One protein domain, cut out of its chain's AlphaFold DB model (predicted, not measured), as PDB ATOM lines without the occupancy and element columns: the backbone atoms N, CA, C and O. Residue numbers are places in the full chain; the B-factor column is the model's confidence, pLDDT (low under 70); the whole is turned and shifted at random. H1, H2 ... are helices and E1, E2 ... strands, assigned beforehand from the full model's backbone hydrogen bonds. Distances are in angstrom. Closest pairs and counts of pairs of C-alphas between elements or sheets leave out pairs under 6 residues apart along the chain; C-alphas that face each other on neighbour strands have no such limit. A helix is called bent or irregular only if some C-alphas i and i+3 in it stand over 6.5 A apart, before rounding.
ATOM      1  N   THR A  28      48.695 151.032  88.053       77.56
ATOM      2  CA  THR A  28      49.550 150.525  86.974       77.56
ATOM      3  C   THR A  28      48.788 149.725  85.906       77.56
ATOM      4  O   THR A  28      48.989 149.983  84.724       77.56
ATOM      5  N   PHE A  29      47.895 148.804  86.284       82.50
ATOM      6  CA  PHE A  29      47.086 148.019  85.343       82.50
ATOM      7  C   PHE A  29      46.156 148.917  84.519       82.50
ATOM      8  O   PHE A  29      46.121 148.802  83.299       82.50
ATOM      9  N   ILE A  30      45.478 149.870  85.166       83.25
ATOM     10  CA  ILE A  30      44.580 150.824  84.491       83.25
ATOM     11  C   ILE A  30      45.349 151.655  83.459       83.25
ATOM     12  O   ILE A  30      44.872 151.859  82.347       83.25
ATOM     13  N   ARG A  31      46.569 152.093  83.788       80.69
ATOM     14  CA  ARG A  31      47.428 152.826  82.847       80.69
ATOM     15  C   ARG A  31      47.862 151.984  81.654       80.69
ATOM     16  O   ARG A  31      47.874 152.504  80.545       80.69
ATOM     17  N   PHE A  32      48.224 150.719  81.866       84.88
ATOM     18  CA  PHE A  32      48.580 149.821  80.766       84.88
ATOM     19  C   PHE A  32      47.380 149.514  79.875       84.88
ATOM     20  O   PHE A  32      47.514 149.563  78.657       84.88
ATOM     21  N   LEU A  33      46.205 149.278  80.464       88.00
ATOM     22  CA  LEU A  33      44.967 149.085  79.713       88.00
ATOM     23  C   LEU A  33      44.625 150.329  78.884       88.00
ATOM     24  O   LEU A  33      44.324 150.217  77.700       88.00
ATOM     25  N   PHE A  34      44.735 151.518  79.479       87.88
ATOM     26  CA  PHE A  34      44.522 152.775  78.769       87.88
ATOM     27  C   PHE A  34      45.522 152.964  77.621       87.88
ATOM     28  O   PHE A  34      45.111 153.274  76.507       87.88
ATOM     29  N   LEU A  35      46.819 152.732  77.862       88.06
ATOM     30  CA  LEU A  35      47.834 152.789  76.808       88.06
ATOM     31  C   LEU A  35      47.536 151.807  75.677       88.06
ATOM     32  O   LEU A  35      47.686 152.166  74.513       88.06
ATOM     33  N   PHE A  36      47.106 150.589  76.000       90.25
ATOM     34  CA  PHE A  36      46.751 149.589  75.001       90.25
ATOM     35  C   PHE A  36      45.581 150.062  74.130       90.25
ATOM     36  O   PHE A  36      45.684 150.048  72.908       90.25
ATOM     37  N   ILE A  37      44.506 150.566  74.742       90.56
ATOM     38  CA  ILE A  37      43.342 151.085  74.008       90.56
ATOM     39  C   ILE A  37      43.730 152.305  73.160       90.56
ATOM     40  O   ILE A  37      43.345 152.394  71.995       90.56
ATOM     41  N   ALA A  38      44.522 153.228  73.713       88.88
ATOM     42  CA  ALA A  38      44.958 154.429  73.007       88.88
ATOM     43  C   ALA A  38      45.860 154.095  71.808       88.88
ATOM     44  O   ALA A  38      45.633 154.592  70.708       88.88
ATOM     45  N   THR A  39      46.853 153.223  71.998       88.81
ATOM     46  CA  THR A  39      47.753 152.787  70.918       88.81
ATOM     47  C   THR A  39      47.014 151.991  69.851       88.81
ATOM     48  O   THR A  39      47.252 152.225  68.669       88.81
ATOM     49  N   TYR A  40      46.074 151.124  70.239       91.62
ATOM     50  CA  TYR A  40      45.202 150.424  69.300       91.62
ATOM     51  C   TYR A  40      44.369 151.406  68.466       91.62
ATOM     52  O   TYR A  40      44.348 151.297  67.244       91.62
ATOM     53  N   GLY A  41      43.748 152.407  69.099       89.19
ATOM     54  CA  GLY A  41      42.973 153.434  68.397       89.19
ATOM     55  C   GLY A  41      43.816 154.261  67.422       89.19
ATOM     56  O   GLY A  41      43.404 154.472  66.283       89.19
ATOM     57  N   ILE A  42      45.019 154.674  67.832       88.44
ATOM     58  CA  ILE A  42      45.958 155.412  66.972       88.44
ATOM     59  C   ILE A  42      46.409 154.551  65.785       88.44
ATOM     60  O   ILE A  42      46.378 155.016  64.646       88.44
ATOM     61  N   ALA A  43      46.799 153.297  66.033       86.12
ATOM     62  CA  ALA A  43      47.216 152.374  64.980       86.12
ATOM     63  C   ALA A  43      46.073 152.100  63.994       86.12
ATOM     64  O   ALA A  43      46.283 152.136  62.784       86.12
ATOM     65  N   TRP A  44      44.857 151.902  64.503       88.81
ATOM     66  CA  TRP A  44      43.660 151.737  63.685       88.81
ATOM     67  C   TRP A  44      43.419 152.949  62.780       88.81
ATOM     68  O   TRP A  44      43.280 152.794  61.570       88.81
ATOM     69  N   LEU A  45      43.441 154.164  63.335       84.12
ATOM     70  CA  LEU A  45      43.248 155.406  62.576       84.12
ATOM     71  C   LEU A  45      44.319 155.629  61.500       84.12
ATOM     72  O   LEU A  45      44.000 156.130  60.421       84.12
ATOM     73  N   ALA A  46      45.570 155.262  61.789       80.62
ATOM     74  CA  ALA A  46      46.692 155.422  60.868       80.62
ATOM     75  C   ALA A  46      46.691 154.396  59.720       80.62
ATOM     76  O   ALA A  46      47.159 154.710  58.621       80.62
ATOM     77  N   LEU A  47      46.197 153.179  59.981       82.81
ATOM     78  CA  LEU A  47      46.165 152.072  59.020       82.81
ATOM     79  C   LEU A  47      44.897 152.053  58.166       82.81
ATOM     80  O   LEU A  47      44.966 151.646  57.009       82.81
ATOM     81  N   HIS A  48      43.755 152.469  58.715       83.44
ATOM     82  CA  HIS A  48      42.509 152.483  57.962       83.44
ATOM     83  C   HIS A  48      42.478 153.612  56.935       83.44
ATOM     84  O   HIS A  48      42.972 154.718  57.162       83.44
ATOM     85  N   GLU A  49      41.801 153.336  55.830       80.38
ATOM     86  CA  GLU A  49      41.559 154.276  54.743       80.38
ATOM     87  C   GLU A  49      40.603 155.389  55.202       80.38
ATOM     88  O   GLU A  49      39.527 155.085  55.737       80.38
ATOM     89  N   PRO A  50      40.990 156.678  55.092       83.12
ATOM     90  CA  PRO A  50      40.053 157.787  55.191       83.12
ATOM     91  C   PRO A  50      38.958 157.665  54.150       83.12
ATOM     92  O   PRO A  50      39.215 157.258  53.025       83.12
ATOM     93  N   THR A  51      37.747 158.044  54.541       84.00
ATOM     94  CA  THR A  51      36.622 158.152  53.627       84.00
ATOM     95  C   THR A  51      36.089 159.571  53.650       84.00
ATOM     96  O   THR A  51      36.078 160.211  54.706       84.00
ATOM     97  N   PHE A  52      35.653 160.061  52.495       84.50
ATOM     98  CA  PHE A  52      34.832 161.262  52.403       84.50
ATOM     99  C   PHE A  52      33.578 160.947  51.596       84.50
ATOM    100  O   PHE A  52      33.566 160.020  50.786       84.50
ATOM    101  N   HIS A  53      32.516 161.687  51.875       83.25
ATOM    102  CA  HIS A  53      31.275 161.602  51.129       83.25
ATOM    103  C   HIS A  53      31.210 162.805  50.198       83.25
ATOM    104  O   HIS A  53      31.458 163.931  50.640       83.25
ATOM    105  N   ASP A  54      30.978 162.551  48.915       79.50
ATOM    106  CA  ASP A  54      30.872 163.595  47.904       79.50
ATOM    107  C   ASP A  54      29.411 163.825  47.528       79.50
ATOM    108  O   ASP A  54      28.913 163.276  46.548       79.50
ATOM    109  N   ASP A  55      28.741 164.683  48.291       80.50
ATOM    110  CA  ASP A  55      27.346 165.073  48.052       80.50
ATOM    111  C   ASP A  55      27.171 165.869  46.739       80.50
ATOM    112  O   ASP A  55      26.047 166.129  46.312       80.50
ATOM    113  N   THR A  56      28.267 166.338  46.126       74.94
ATOM    114  CA  THR A  56      28.217 167.310  45.023       74.94
ATOM    115  C   THR A  56      28.186 166.632  43.659       74.94
ATOM    116  O   THR A  56      27.479 167.110  42.771       74.94
ATOM    117  N   TYR A  57      28.941 165.543  43.481       70.94
ATOM    118  CA  TYR A  57      29.110 164.920  42.161       70.94
ATOM    119  C   TYR A  57      28.660 163.462  42.087       70.94
ATOM    120  O   TYR A  57      28.119 163.061  41.059       70.94
ATOM    121  N   THR A  58      28.860 162.667  43.141       70.62
ATOM    122  CA  THR A  58      28.611 161.213  43.083       70.62
ATOM    123  C   THR A  58      27.603 160.703  44.094       70.62
ATOM    124  O   THR A  58      27.125 159.583  43.929       70.62
ATOM    125  N   ASP A  59      27.308 161.471  45.148       75.56
ATOM    126  CA  ASP A  59      26.566 161.006  46.330       75.56
ATOM    127  C   ASP A  59      27.128 159.671  46.871       75.56
ATOM    128  O   ASP A  59      26.433 158.836  47.449       75.56
ATOM    129  N   ALA A  60      28.425 159.430  46.643       72.25
ATOM    130  CA  ALA A  60      29.099 158.182  46.966       72.25
ATOM    131  C   ALA A  60      30.093 158.390  48.109       72.25
ATOM    132  O   ALA A  60      30.583 159.492  48.373       72.25
ATOM    133  N   THR A  61      30.382 157.311  48.834       79.31
ATOM    134  CA  THR A  61      31.474 157.300  49.811       79.31
ATOM    135  C   THR A  61      32.744 156.839  49.120       79.31
ATOM    136  O   THR A  61      32.802 155.734  48.587       79.31
ATOM    137  N   VAL A  62      33.768 157.681  49.158       78.06
ATOM    138  CA  VAL A  62      35.045 157.448  48.486       78.06
ATOM    139  C   VAL A  62      36.084 157.024  49.504       78.06
ATOM    140  O   VAL A  62      36.232 157.673  50.540       78.06
ATOM    141  N   HIS A  63      36.827 155.963  49.199       79.19
ATOM    142  CA  HIS A  63      37.941 155.484  50.012       79.19
ATOM    143  C   HIS A  63      39.262 156.082  49.515       79.19
ATOM    144  O   HIS A  63      39.574 156.040  48.330       79.19
ATOM    145  N   CYS A  64      40.047 156.652  50.426       77.56
ATOM    146  CA  CYS A  64      41.318 157.311  50.140       77.56
ATOM    147  C   CYS A  64      42.497 156.528  50.727       77.56
ATOM    148  O   CYS A  64      42.350 155.738  51.658       77.56
ATOM    149  N   VAL A  65      43.709 156.801  50.236       76.44
ATOM    150  CA  VAL A  65      44.933 156.138  50.715       76.44
ATOM    151  C   VAL A  65      45.164 156.419  52.212       76.44
ATOM    152  O   VAL A  65      45.050 157.574  52.643       76.44
ATOM    153  N   PRO A  66      45.538 155.407  53.021       70.44
ATOM    154  CA  PRO A  66      45.772 155.584  54.450       70.44
ATOM    155  C   PRO A  66      46.923 156.552  54.750       70.44
ATOM    156  O   PRO A  66      47.868 156.707  53.971       70.44
ATOM    157  N   VAL A  67      46.869 157.167  55.935       70.75
ATOM    158  CA  VAL A  67      47.837 158.175  56.405       70.75
ATOM    159  C   VAL A  67      49.266 157.624  56.428       70.75
ATOM    160  O   VAL A  67      50.204 158.306  56.022       70.75
ATOM    161  N   PHE A  68      49.447 156.367  56.844       67.50
ATOM    162  CA  PHE A  68      50.777 155.761  56.946       67.50
ATOM    163  C   PHE A  68      51.475 155.563  55.589       67.50
ATOM    164  O   PHE A  68      52.699 155.441  55.531       67.50
ATOM    165  N   LYS A  69      50.721 155.540  54.483       67.38
ATOM    166  CA  LYS A  69      51.286 155.422  53.136       67.38
ATOM    167  C   LYS A  69      51.467 156.808  52.513       67.38
ATOM    168  O   LYS A  69      50.633 157.685  52.738       67.38
ATOM    169  N   PRO A  70      52.518 157.041  51.710       60.38
ATOM    170  CA  PRO A  70      52.641 158.271  50.935       60.38
ATOM    171  C   PRO A  70      51.566 158.267  49.836       60.38
ATOM    172  O   PRO A  70      51.737 157.631  48.802       60.38
ATOM    173  N   GLY A  71      50.414 158.898  50.088       53.03
ATOM    174  CA  GLY A  71      49.265 158.850  49.173       53.03
ATOM    175  C   GLY A  71      49.431 159.751  47.957       53.03
ATOM    176  O   GLY A  71      49.246 159.321  46.823       53.03
ATOM    177  N   PHE A  72      49.867 160.980  48.202       54.59
ATOM    178  CA  PHE A  72      50.099 161.992  47.187       54.59
ATOM    179  C   PHE A  72      51.515 162.520  47.401       54.59
ATOM    180  O   PHE A  72      51.898 162.829  48.531       54.59
ATOM    181  N   GLY A  73      52.337 162.534  46.352       45.91
ATOM    182  CA  GLY A  73      53.701 163.049  46.460       45.91
ATOM    183  C   GLY A  73      53.695 164.468  47.035       45.91
ATOM    184  O   GLY A  73      52.962 165.324  46.552       45.91
ATOM    185  N   SER A  74      54.507 164.715  48.064       39.53
ATOM    186  CA  SER A  74      54.740 166.061  48.585       39.53
ATOM    187  C   SER A  74      55.339 166.921  47.478       39.53
ATOM    188  O   SER A  74      56.480 166.704  47.066       39.53
ATOM    189  N   SER A  75      54.585 167.894  46.979       37.72
ATOM    190  CA  SER A  75      55.196 169.066  46.374       37.72
ATOM    191  C   SER A  75      54.231 170.244  46.353       37.72
ATOM    192  O   SER A  75      53.131 170.113  45.820       37.72
ATOM    193  N   PRO A  76      54.661 171.426  46.824       39.44
ATOM    194  CA  PRO A  76      53.902 172.660  46.665       39.44
ATOM    195  C   PRO A  76      53.792 173.133  45.202       39.44
ATOM    196  O   PRO A  76      53.148 174.144  44.968       39.44
ATOM    197  N   ASN A  77      54.407 172.443  44.224       41.28
ATOM    198  CA  ASN A  77      54.388 172.819  42.800       41.28
ATOM    199  C   ASN A  77      54.513 171.638  41.803       41.28
ATOM    200  O   ASN A  77      54.873 171.868  40.649       41.28
ATOM    201  N   ALA A  78      54.296 170.370  42.183       38.56
ATOM    202  CA  ALA A  78      54.546 169.245  41.266       38.56
ATOM    203  C   ALA A  78      53.364 168.287  41.139       38.56
ATOM    204  O   ALA A  78      52.802 167.844  42.133       38.56
ATOM    205  N   VAL A  79      53.070 167.961  39.878       43.00
ATOM    206  CA  VAL A  79      52.290 166.825  39.373       43.00
ATOM    207  C   VAL A  79      52.107 165.742  40.437       43.00
ATOM    208  O   VAL A  79      53.075 165.066  40.803       43.00
ATOM    209  N   LEU A  80      50.869 165.581  40.922       51.62
ATOM    210  CA  LEU A  80      50.506 164.507  41.838       51.62
ATOM    211  C   LEU A  80      50.828 163.169  41.169       51.62
ATOM    212  O   LEU A  80      50.125 162.704  40.276       51.62
ATOM    213  N   ARG A  81      51.930 162.544  41.582       50.34
ATOM    214  CA  ARG A  81      52.206 161.158  41.218       50.34
ATOM    215  C   ARG A  81      51.303 160.281  42.066       50.34
ATOM    216  O   ARG A  81      51.596 160.051  43.238       50.34
ATOM    217  N   PHE A  82      50.209 159.826  41.469       56.31
ATOM    218  CA  PHE A  82      49.367 158.800  42.061       56.31
ATOM    219  C   PHE A  82      50.196 157.528  42.235       56.31
ATOM    220  O   PHE A  82      50.826 157.035  41.296       56.31
ATOM    221  N   THR A  83      50.238 157.014  43.459       62.22
ATOM    222  CA  THR A  83      50.671 155.634  43.688       62.22
ATOM    223  C   THR A  83      49.667 154.688  43.024       62.22
ATOM    224  O   THR A  83      48.535 155.081  42.751       62.22
ATOM    225  N   SER A  84      50.045 153.434  42.757       64.56
ATOM    226  CA  SER A  84      49.119 152.448  42.169       64.56
ATOM    227  C   SER A  84      47.824 152.302  42.977       64.56
ATOM    228  O   SER A  84      46.762 152.081  42.415       64.56
ATOM    229  N   GLU A  85      47.902 152.482  44.295       63.94
ATOM    230  CA  GLU A  85      46.753 152.441  45.201       63.94
ATOM    231  C   GLU A  85      45.867 153.684  45.073       63.94
ATOM    232  O   GLU A  85      44.648 153.555  45.029       63.94
ATOM    233  N   ALA A  86      46.461 154.876  44.937       62.97
ATOM    234  CA  ALA A  86      45.707 156.092  44.631       62.97
ATOM    235  C   ALA A  86      45.051 156.016  43.240       62.97
ATOM    236  O   ALA A  86      43.949 156.521  43.059       62.97
ATOM    237  N   GLY A  87      45.703 155.357  42.276       69.12
ATOM    238  CA  GLY A  87      45.143 155.093  40.950       69.12
ATOM    239  C   GLY A  87      43.924 154.170  40.993       69.12
ATOM    240  O   GLY A  87      42.924 154.473  40.353       69.12
ATOM    241  N   ASN A  88      43.975 153.096  41.787       71.56
ATOM    242  CA  ASN A  88      42.830 152.198  41.972       71.56
ATOM    243  C   ASN A  88      41.668 152.905  42.683       71.56
ATOM    244  O   ASN A  88      40.546 152.852  42.202       71.56
ATOM    245  N   ALA A  89      41.948 153.644  43.761       68.00
ATOM    246  CA  ALA A  89      40.929 154.418  44.472       68.00
ATOM    247  C   ALA A  89      40.278 155.497  43.586       68.00
ATOM    248  O   ALA A  89      39.089 155.782  43.717       68.00
ATOM    249  N   ARG A  90      41.050 156.095  42.668       72.81
ATOM    250  CA  ARG A  90      40.513 156.996  41.644       72.81
ATOM    251  C   ARG A  90      39.608 156.246  40.673       72.81
ATOM    252  O   ARG A  90      38.539 156.750  40.364       72.81
ATOM    253  N   GLN A  91      40.019 155.074  40.194       76.25
ATOM    254  CA  GLN A  91      39.197 154.286  39.276       76.25
ATOM    255  C   GLN A  91      37.866 153.888  39.925       76.25
ATOM    256  O   GLN A  91      36.829 154.110  39.320       76.25
ATOM    257  N   ASP A  92      37.884 153.434  41.181       72.69
ATOM    258  CA  ASP A  92      36.666 153.104  41.933       72.69
ATOM    259  C   ASP A  92      35.735 154.325  42.093       72.69
ATOM    260  O   ASP A  92      34.514 154.192  42.075       72.69
ATOM    261  N   TYR A  93      36.303 155.529  42.235       69.25
ATOM    262  CA  TYR A  93      35.540 156.780  42.292       69.25
ATOM    263  C   TYR A  93      34.929 157.167  40.940       69.25
ATOM    264  O   TYR A  93      33.797 157.645  40.894       69.25
ATOM    265  N   LEU A  94      35.662 156.954  39.845       74.50
ATOM    266  CA  LEU A  94      35.168 157.217  38.494       74.50
ATOM    267  C   LEU A  94      34.112 156.198  38.064       74.50
ATOM    268  O   LEU A  94      33.117 156.583  37.463       74.50
ATOM    269  N   ASP A  95      34.271 154.930  38.440       77.50
ATOM    270  CA  ASP A  95      33.294 153.870  38.173       77.50
ATOM    271  C   ASP A  95      31.974 154.089  38.947       77.50
ATOM    272  O   ASP A  95      30.936 153.529  38.589       77.50
ATOM    273  N   ALA A  96      31.993 154.915  40.000       68.81
ATOM    274  CA  ALA A  96      30.803 155.331  40.740       68.81
ATOM    275  C   ALA A  96      30.073 156.538  40.109       68.81
ATOM    276  O   ALA A  96      28.970 156.869  40.550       68.81
ATOM    277  N   GLN A  97      30.655 157.201  39.101       67.62
ATOM    278  CA  GLN A  97      30.027 158.325  38.399       67.62
ATOM    279  C   GLN A  97      29.106 157.824  37.268       67.62
ATOM    280  O   GLN A  97      29.483 156.920  36.524       67.62
ATOM    281  N   PRO A  98      27.919 158.425  37.064       64.25
ATOM    282  CA  PRO A  98      27.143 158.199  35.849       64.25
ATOM    283  C   PRO A  98      27.857 158.817  34.630       64.25
ATOM    284  O   PRO A  98      28.260 159.981  34.670       64.25
ATOM    285  N   ASP A  99      27.962 158.049  33.537       59.12
ATOM    286  CA  ASP A  99      28.756 158.350  32.324       59.12
ATOM    287  C   ASP A  99      28.559 159.768  31.738       59.12
ATOM    288  O   ASP A  99      29.463 160.317  31.103       59.12
ATOM    289  N   GLU A 100      27.391 160.383  31.945       59.81
ATOM    290  CA  GLU A 100      27.052 161.696  31.383       59.81
ATOM    291  C   GLU A 100      27.822 162.855  32.047       59.81
ATOM    292  O   GLU A 100      28.315 163.733  31.336       59.81
ATOM    293  N   LEU A 101      28.013 162.845  33.377       60.16
ATOM    294  CA  LEU A 101      28.722 163.925  34.093       60.16
ATOM    295  C   LEU A 101      30.239 163.892  33.869       60.16
ATOM    296  O   LEU A 101      30.899 164.935  33.878       60.16
ATOM    297  N   TYR A 102      30.792 162.698  33.654       60.44
ATOM    298  CA  TYR A 102      32.230 162.495  33.509       60.44
ATOM    299  C   TYR A 102      32.791 163.210  32.268       60.44
ATOM    300  O   TYR A 102      33.844 163.842  32.327       60.44
ATOM    301  N   SER A 103      32.050 163.184  31.155       59.22
ATOM    302  CA  SER A 103      32.516 163.731  29.872       59.22
ATOM    303  C   SER A 103      32.595 165.265  29.821       59.22
ATOM    304  O   SER A 103      33.429 165.810  29.096       59.22
ATOM    305  N   GLU A 104      31.771 165.969  30.603       62.72
ATOM    306  CA  GLU A 104      31.722 167.439  30.621       62.72
ATOM    307  C   GLU A 104      32.610 168.058  31.714       62.72
ATOM    308  O   GLU A 104      33.007 169.221  31.604       62.72
ATOM    309  N   ALA A 105      32.950 167.291  32.758       62.25
ATOM    310  CA  ALA A 105      33.592 167.796  33.974       62.25
ATOM    311  C   ALA A 105      34.872 167.044  34.397       62.25
ATOM    312  O   ALA A 105      35.343 167.269  35.511       62.25
ATOM    313  N   ASP A 106      35.462 166.214  33.527       62.81
ATOM    314  CA  ASP A 106      36.619 165.328  33.799       62.81
ATOM    315  C   ASP A 106      37.720 165.987  34.667       62.81
ATOM    316  O   ASP A 106      38.112 165.470  35.714       62.81
ATOM    317  N   GLY A 107      38.138 167.216  34.336       65.06
ATOM    318  CA  GLY A 107      39.160 167.940  35.108       65.06
ATOM    319  C   GLY A 107      38.705 168.490  36.471       65.06
ATOM    320  O   GLY A 107      39.531 168.672  37.368       65.06
ATOM    321  N   MET A 108      37.412 168.773  36.649       70.88
ATOM    322  CA  MET A 108      36.850 169.249  37.923       70.88
ATOM    323  C   MET A 108      36.596 168.093  38.893       70.88
ATOM    324  O   MET A 108      36.833 168.250  40.090       70.88
ATOM    325  N   ILE A 109      36.179 166.935  38.374       73.31
ATOM    326  CA  ILE A 109      35.934 165.711  39.148       73.31
ATOM    327  C   ILE A 109      37.242 165.196  39.758       73.31
ATOM    328  O   ILE A 109      37.307 164.913  40.954       73.31
ATOM    329  N   ASP A 110      38.322 165.172  38.973       73.88
ATOM    330  CA  ASP A 110      39.648 164.798  39.475       73.88
ATOM    331  C   ASP A 110      40.147 165.740  40.575       73.88
ATOM    332  O   ASP A 110      40.693 165.298  41.590       73.88
ATOM    333  N   ALA A 111      39.947 167.049  40.403       73.88
ATOM    334  CA  ALA A 111      40.335 168.035  41.405       73.88
ATOM    335  C   ALA A 111      39.504 167.898  42.692       73.88
ATOM    336  O   ALA A 111      40.060 167.992  43.788       73.88
ATOM    337  N   ALA A 112      38.195 167.656  42.572       75.56
ATOM    338  CA  ALA A 112      37.305 167.420  43.705       75.56
ATOM    339  C   ALA A 112      37.720 166.166  44.484       75.56
ATOM    340  O   ALA A 112      37.874 166.229  45.705       75.56
ATOM    341  N   TRP A 113      38.015 165.071  43.780       79.25
ATOM    342  CA  TRP A 113      38.508 163.837  44.383       79.25
ATOM    343  C   TRP A 113      39.831 164.029  45.129       79.25
ATOM    344  O   TRP A 113      39.949 163.659  46.301       79.25
ATOM    345  N   VAL A 114      40.822 164.659  44.486       78.50
ATOM    346  CA  VAL A 114      42.127 164.928  45.110       78.50
ATOM    347  C   VAL A 114      41.961 165.793  46.358       78.50
ATOM    348  O   VAL A 114      42.484 165.448  47.419       78.50
ATOM    349  N   ASN A 115      41.220 166.898  46.256       81.62
ATOM    350  CA  ASN A 115      41.008 167.810  47.379       81.62
ATOM    351  C   ASN A 115      40.239 167.132  48.522       81.62
ATOM    352  O   ASN A 115      40.614 167.297  49.686       81.62
ATOM    353  N   GLY A 116      39.219 166.332  48.202       79.81
ATOM    354  CA  GLY A 116      38.462 165.539  49.169       79.81
ATOM    355  C   GLY A 116      39.351 164.542  49.912       79.81
ATOM    356  O   GLY A 116      39.343 164.501  51.146       79.81
ATOM    357  N   CYS A 117      40.203 163.809  49.191       80.12
ATOM    358  CA  CYS A 117      41.131 162.867  49.811       80.12
ATOM    359  C   CYS A 117      42.235 163.539  50.637       80.12
ATOM    360  O   CYS A 117      42.609 163.001  51.683       80.12
ATOM    361  N   ILE A 118      42.748 164.701  50.219       82.25
ATOM    362  CA  ILE A 118      43.700 165.484  51.024       82.25
ATOM    363  C   ILE A 118      43.026 165.949  52.318       82.25
ATOM    364  O   ILE A 118      43.549 165.691  53.400       82.25
ATOM    365  N   ALA A 119      41.832 166.541  52.233       82.69
ATOM    366  CA  ALA A 119      41.102 167.014  53.407       82.69
ATOM    367  C   ALA A 119      40.769 165.873  54.387       82.69
ATOM    368  O   ALA A 119      40.954 166.015  55.598       82.69
ATOM    369  N   ALA A 120      40.332 164.717  53.878       83.06
ATOM    370  CA  ALA A 120      40.039 163.544  54.701       83.06
ATOM    371  C   ALA A 120      41.294 162.995  55.403       83.06
ATOM    372  O   ALA A 120      41.236 162.561  56.560       83.06
ATOM    373  N   ARG A 121      42.443 163.034  54.721       80.81
ATOM    374  CA  ARG A 121      43.736 162.625  55.276       80.81
ATOM    375  C   ARG A 121      44.228 163.601  56.346       80.81
ATOM    376  O   ARG A 121      44.584 163.148  57.432       80.81
ATOM    377  N   ASP A 122      44.174 164.904  56.085       83.19
ATOM    378  CA  ASP A 122      44.570 165.951  57.036       83.19
ATOM    379  C   ASP A 122      43.696 165.920  58.298       83.19
ATOM    380  O   ASP A 122      44.197 165.995  59.425       83.19
ATOM    381  N   ALA A 123      42.383 165.719  58.133       83.25
ATOM    382  CA  ALA A 123      41.465 165.541  59.252       83.25
ATOM    383  C   ALA A 123      41.875 164.343  60.123       83.25
ATOM    384  O   ALA A 123      41.931 164.463  61.352       83.25
ATOM    385  N   ARG A 124      42.238 163.207  59.509       83.44
ATOM    386  CA  ARG A 124      42.728 162.031  60.247       83.44
ATOM    387  C   ARG A 124      44.075 162.259  60.915       83.44
ATOM    388  O   ARG A 124      44.228 161.851  62.065       83.44
ATOM    389  N   GLU A 125      45.027 162.913  60.255       83.94
ATOM    390  CA  GLU A 125      46.310 163.272  60.876       83.94
ATOM    391  C   GLU A 125      46.095 164.147  62.114       83.94
ATOM    392  O   GLU A 125      46.642 163.854  63.182       83.94
ATOM    393  N   SER A 126      45.221 165.155  62.028       85.06
ATOM    394  CA  SER A 126      44.887 166.008  63.174       85.06
ATOM    395  C   SER A 126      44.262 165.215  64.335       85.06
ATOM    396  O   SER A 126      44.556 165.464  65.512       85.06
ATOM    397  N   LEU A 127      43.445 164.206  64.019       85.94
ATOM    398  CA  LEU A 127      42.798 163.346  65.005       85.94
ATOM    399  C   LEU A 127      43.817 162.419  65.678       85.94
ATOM    400  O   LEU A 127      43.817 162.289  66.899       85.94
ATOM    401  N   VAL A 128      44.746 161.841  64.915       85.88
ATOM    402  CA  VAL A 128      45.850 161.036  65.458       85.88
ATOM    403  C   VAL A 128      46.729 161.868  66.394       85.88
ATOM    404  O   VAL A 128      47.038 161.428  67.506       85.88
ATOM    405  N   VAL A 129      47.100 163.083  65.985       87.00
ATOM    406  CA  VAL A 129      47.926 163.986  66.799       87.00
ATOM    407  C   VAL A 129      47.199 164.374  68.087       87.00
ATOM    408  O   VAL A 129      47.753 164.224  69.179       87.00
ATOM    409  N   SER A 130      45.941 164.813  67.996       87.19
ATOM    410  CA  SER A 130      45.149 165.198  69.172       87.19
ATOM    411  C   SER A 130      44.904 164.026  70.127       87.19
ATOM    412  O   SER A 130      45.101 164.175  71.335       87.19
ATOM    413  N   LEU A 131      44.571 162.840  69.608       87.75
ATOM    414  CA  LEU A 131      44.395 161.628  70.409       87.75
ATOM    415  C   LEU A 131      45.693 161.239  71.125       87.75
ATOM    416  O   LEU A 131      45.656 160.846  72.290       87.75
ATOM    417  N   THR A 132      46.841 161.415  70.468       87.19
ATOM    418  CA  THR A 132      48.157 161.186  71.078       87.19
ATOM    419  C   THR A 132      48.401 162.149  72.242       87.19
ATOM    420  O   THR A 132      48.782 161.709  73.327       87.19
ATOM    421  N   PHE A 133      48.114 163.444  72.073       89.25
ATOM    422  CA  PHE A 133      48.243 164.426  73.156       89.25
ATOM    423  C   PHE A 133      47.324 164.120  74.342       89.25
ATOM    424  O   PHE A 133      47.772 164.148  75.492       89.25
ATOM    425  N   VAL A 134      46.059 163.780  74.078       88.31
ATOM    426  CA  VAL A 134      45.094 163.394  75.121       88.31
ATOM    427  C   VAL A 134      45.550 162.120  75.832       88.31
ATOM    428  O   VAL A 134      45.526 162.060  77.063       88.31
ATOM    429  N   ALA A 135      46.032 161.124  75.085       86.94
ATOM    430  CA  ALA A 135      46.543 159.883  75.649       86.94
ATOM    431  C   ALA A 135      47.758 160.116  76.555       86.94
ATOM    432  O   ALA A 135      47.799 159.607  77.678       86.94
ATOM    433  N   CYS A 136      48.712 160.942  76.124       85.75
ATOM    434  CA  CYS A 136      49.833 161.345  76.968       85.75
ATOM    435  C   CYS A 136      49.346 162.071  78.232       85.75
ATOM    436  O   CYS A 136      49.771 161.722  79.334       85.75
ATOM    437  N   GLY A 137      48.417 163.023  78.096       86.06
ATOM    438  CA  GLY A 137      47.854 163.769  79.224       86.06
ATOM    439  C   GLY A 137      47.217 162.862  80.278       86.06
ATOM    440  O   GLY A 137      47.552 162.954  81.460       86.06
ATOM    441  N   ILE A 138      46.363 161.926  79.857       83.50
ATOM    442  CA  ILE A 138      45.710 160.964  80.757       83.50
ATOM    443  C   ILE A 138      46.740 160.028  81.399       83.50
ATOM    444  O   ILE A 138      46.680 159.768  82.605       83.50
ATOM    445  N   PHE A 139      47.721 159.557  80.627       80.44
ATOM    446  CA  PHE A 139      48.771 158.683  81.143       80.44
ATOM    447  C   PHE A 139      49.583 159.344  82.269       80.44
ATOM    448  O   PHE A 139      49.876 158.698  83.282       80.44
ATOM    449  N   PHE A 140      49.903 160.634  82.126       80.75
ATOM    450  CA  PHE A 140      50.589 161.403  83.165       80.75
ATOM    451  C   PHE A 140      49.675 161.796  84.335       80.75
ATOM    452  O   PHE A 140      50.156 161.863  85.467       80.75
ATOM    453  N   ALA A 141      48.377 162.007  84.096       83.69
ATOM    454  CA  ALA A 141      47.419 162.412  85.126       83.69
ATOM    455  C   ALA A 141      47.100 161.302  86.145       83.69
ATOM    456  O   ALA A 141      46.878 161.586  87.322       83.69
ATOM    457  N   ILE A 142      47.095 160.029  85.734       72.81
ATOM    458  CA  ILE A 142      46.859 158.917  86.668       72.81
ATOM    459  C   ILE A 142      48.095 158.783  87.568       72.81
ATOM    460  O   ILE A 142      49.171 158.593  87.018       72.81
TER     461      ILE A 142
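Overview. This is residues 28 to 142 of the 215 residues of an uncharacterized protein of Actinobaculum sp. 352 (UniProt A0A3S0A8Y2). The hairpin of E1 and E2 packs on the long helix H3, with H2 beside E2. H1 runs alongside the C-terminal part of H3, and residues 74 to 79 stick out. The 115 printed residues, with H1, E1, E2, H2 and H3 in order, are mostly helix and loose, with radius of gyration of the C-alphas 17.9 A and spans of 61, 30 and 21 A.

Arrangement. E1, residues 51 to 54, and E2, residues 60 to 63, are an antiparallel hairpin; N 52 and O 62 are within hydrogen-bond range, 3.1 A. H2, residues 84 to 95, only just touches H3, residues 99 to 141, with 3 pairs of C-alphas within 8 A. H1, residues 28 to 47, touches H3 at a shallow tilt of 14 degrees, opposite ways; the closest C-alphas, Ile 42 and Val 128, are 5.8 A apart. Every O i to N i+4 pair is within hydrogen-bond range in H1 and H2, 35 of 39 in H3.

Along the chain. H1 runs 28.2 A from C-alpha 28 at (49.550, 150.525, 86.974). H3 runs 56.2 A to C-alpha 141 at (47.419, 162.412, 85.126) and is irregular, with C-alphas 104 and 107 8.7 A apart.

Size, cuts and confidence. The printed part has no cut. The link E2 to H2 is long. In 34 residues pLDDT is under 70.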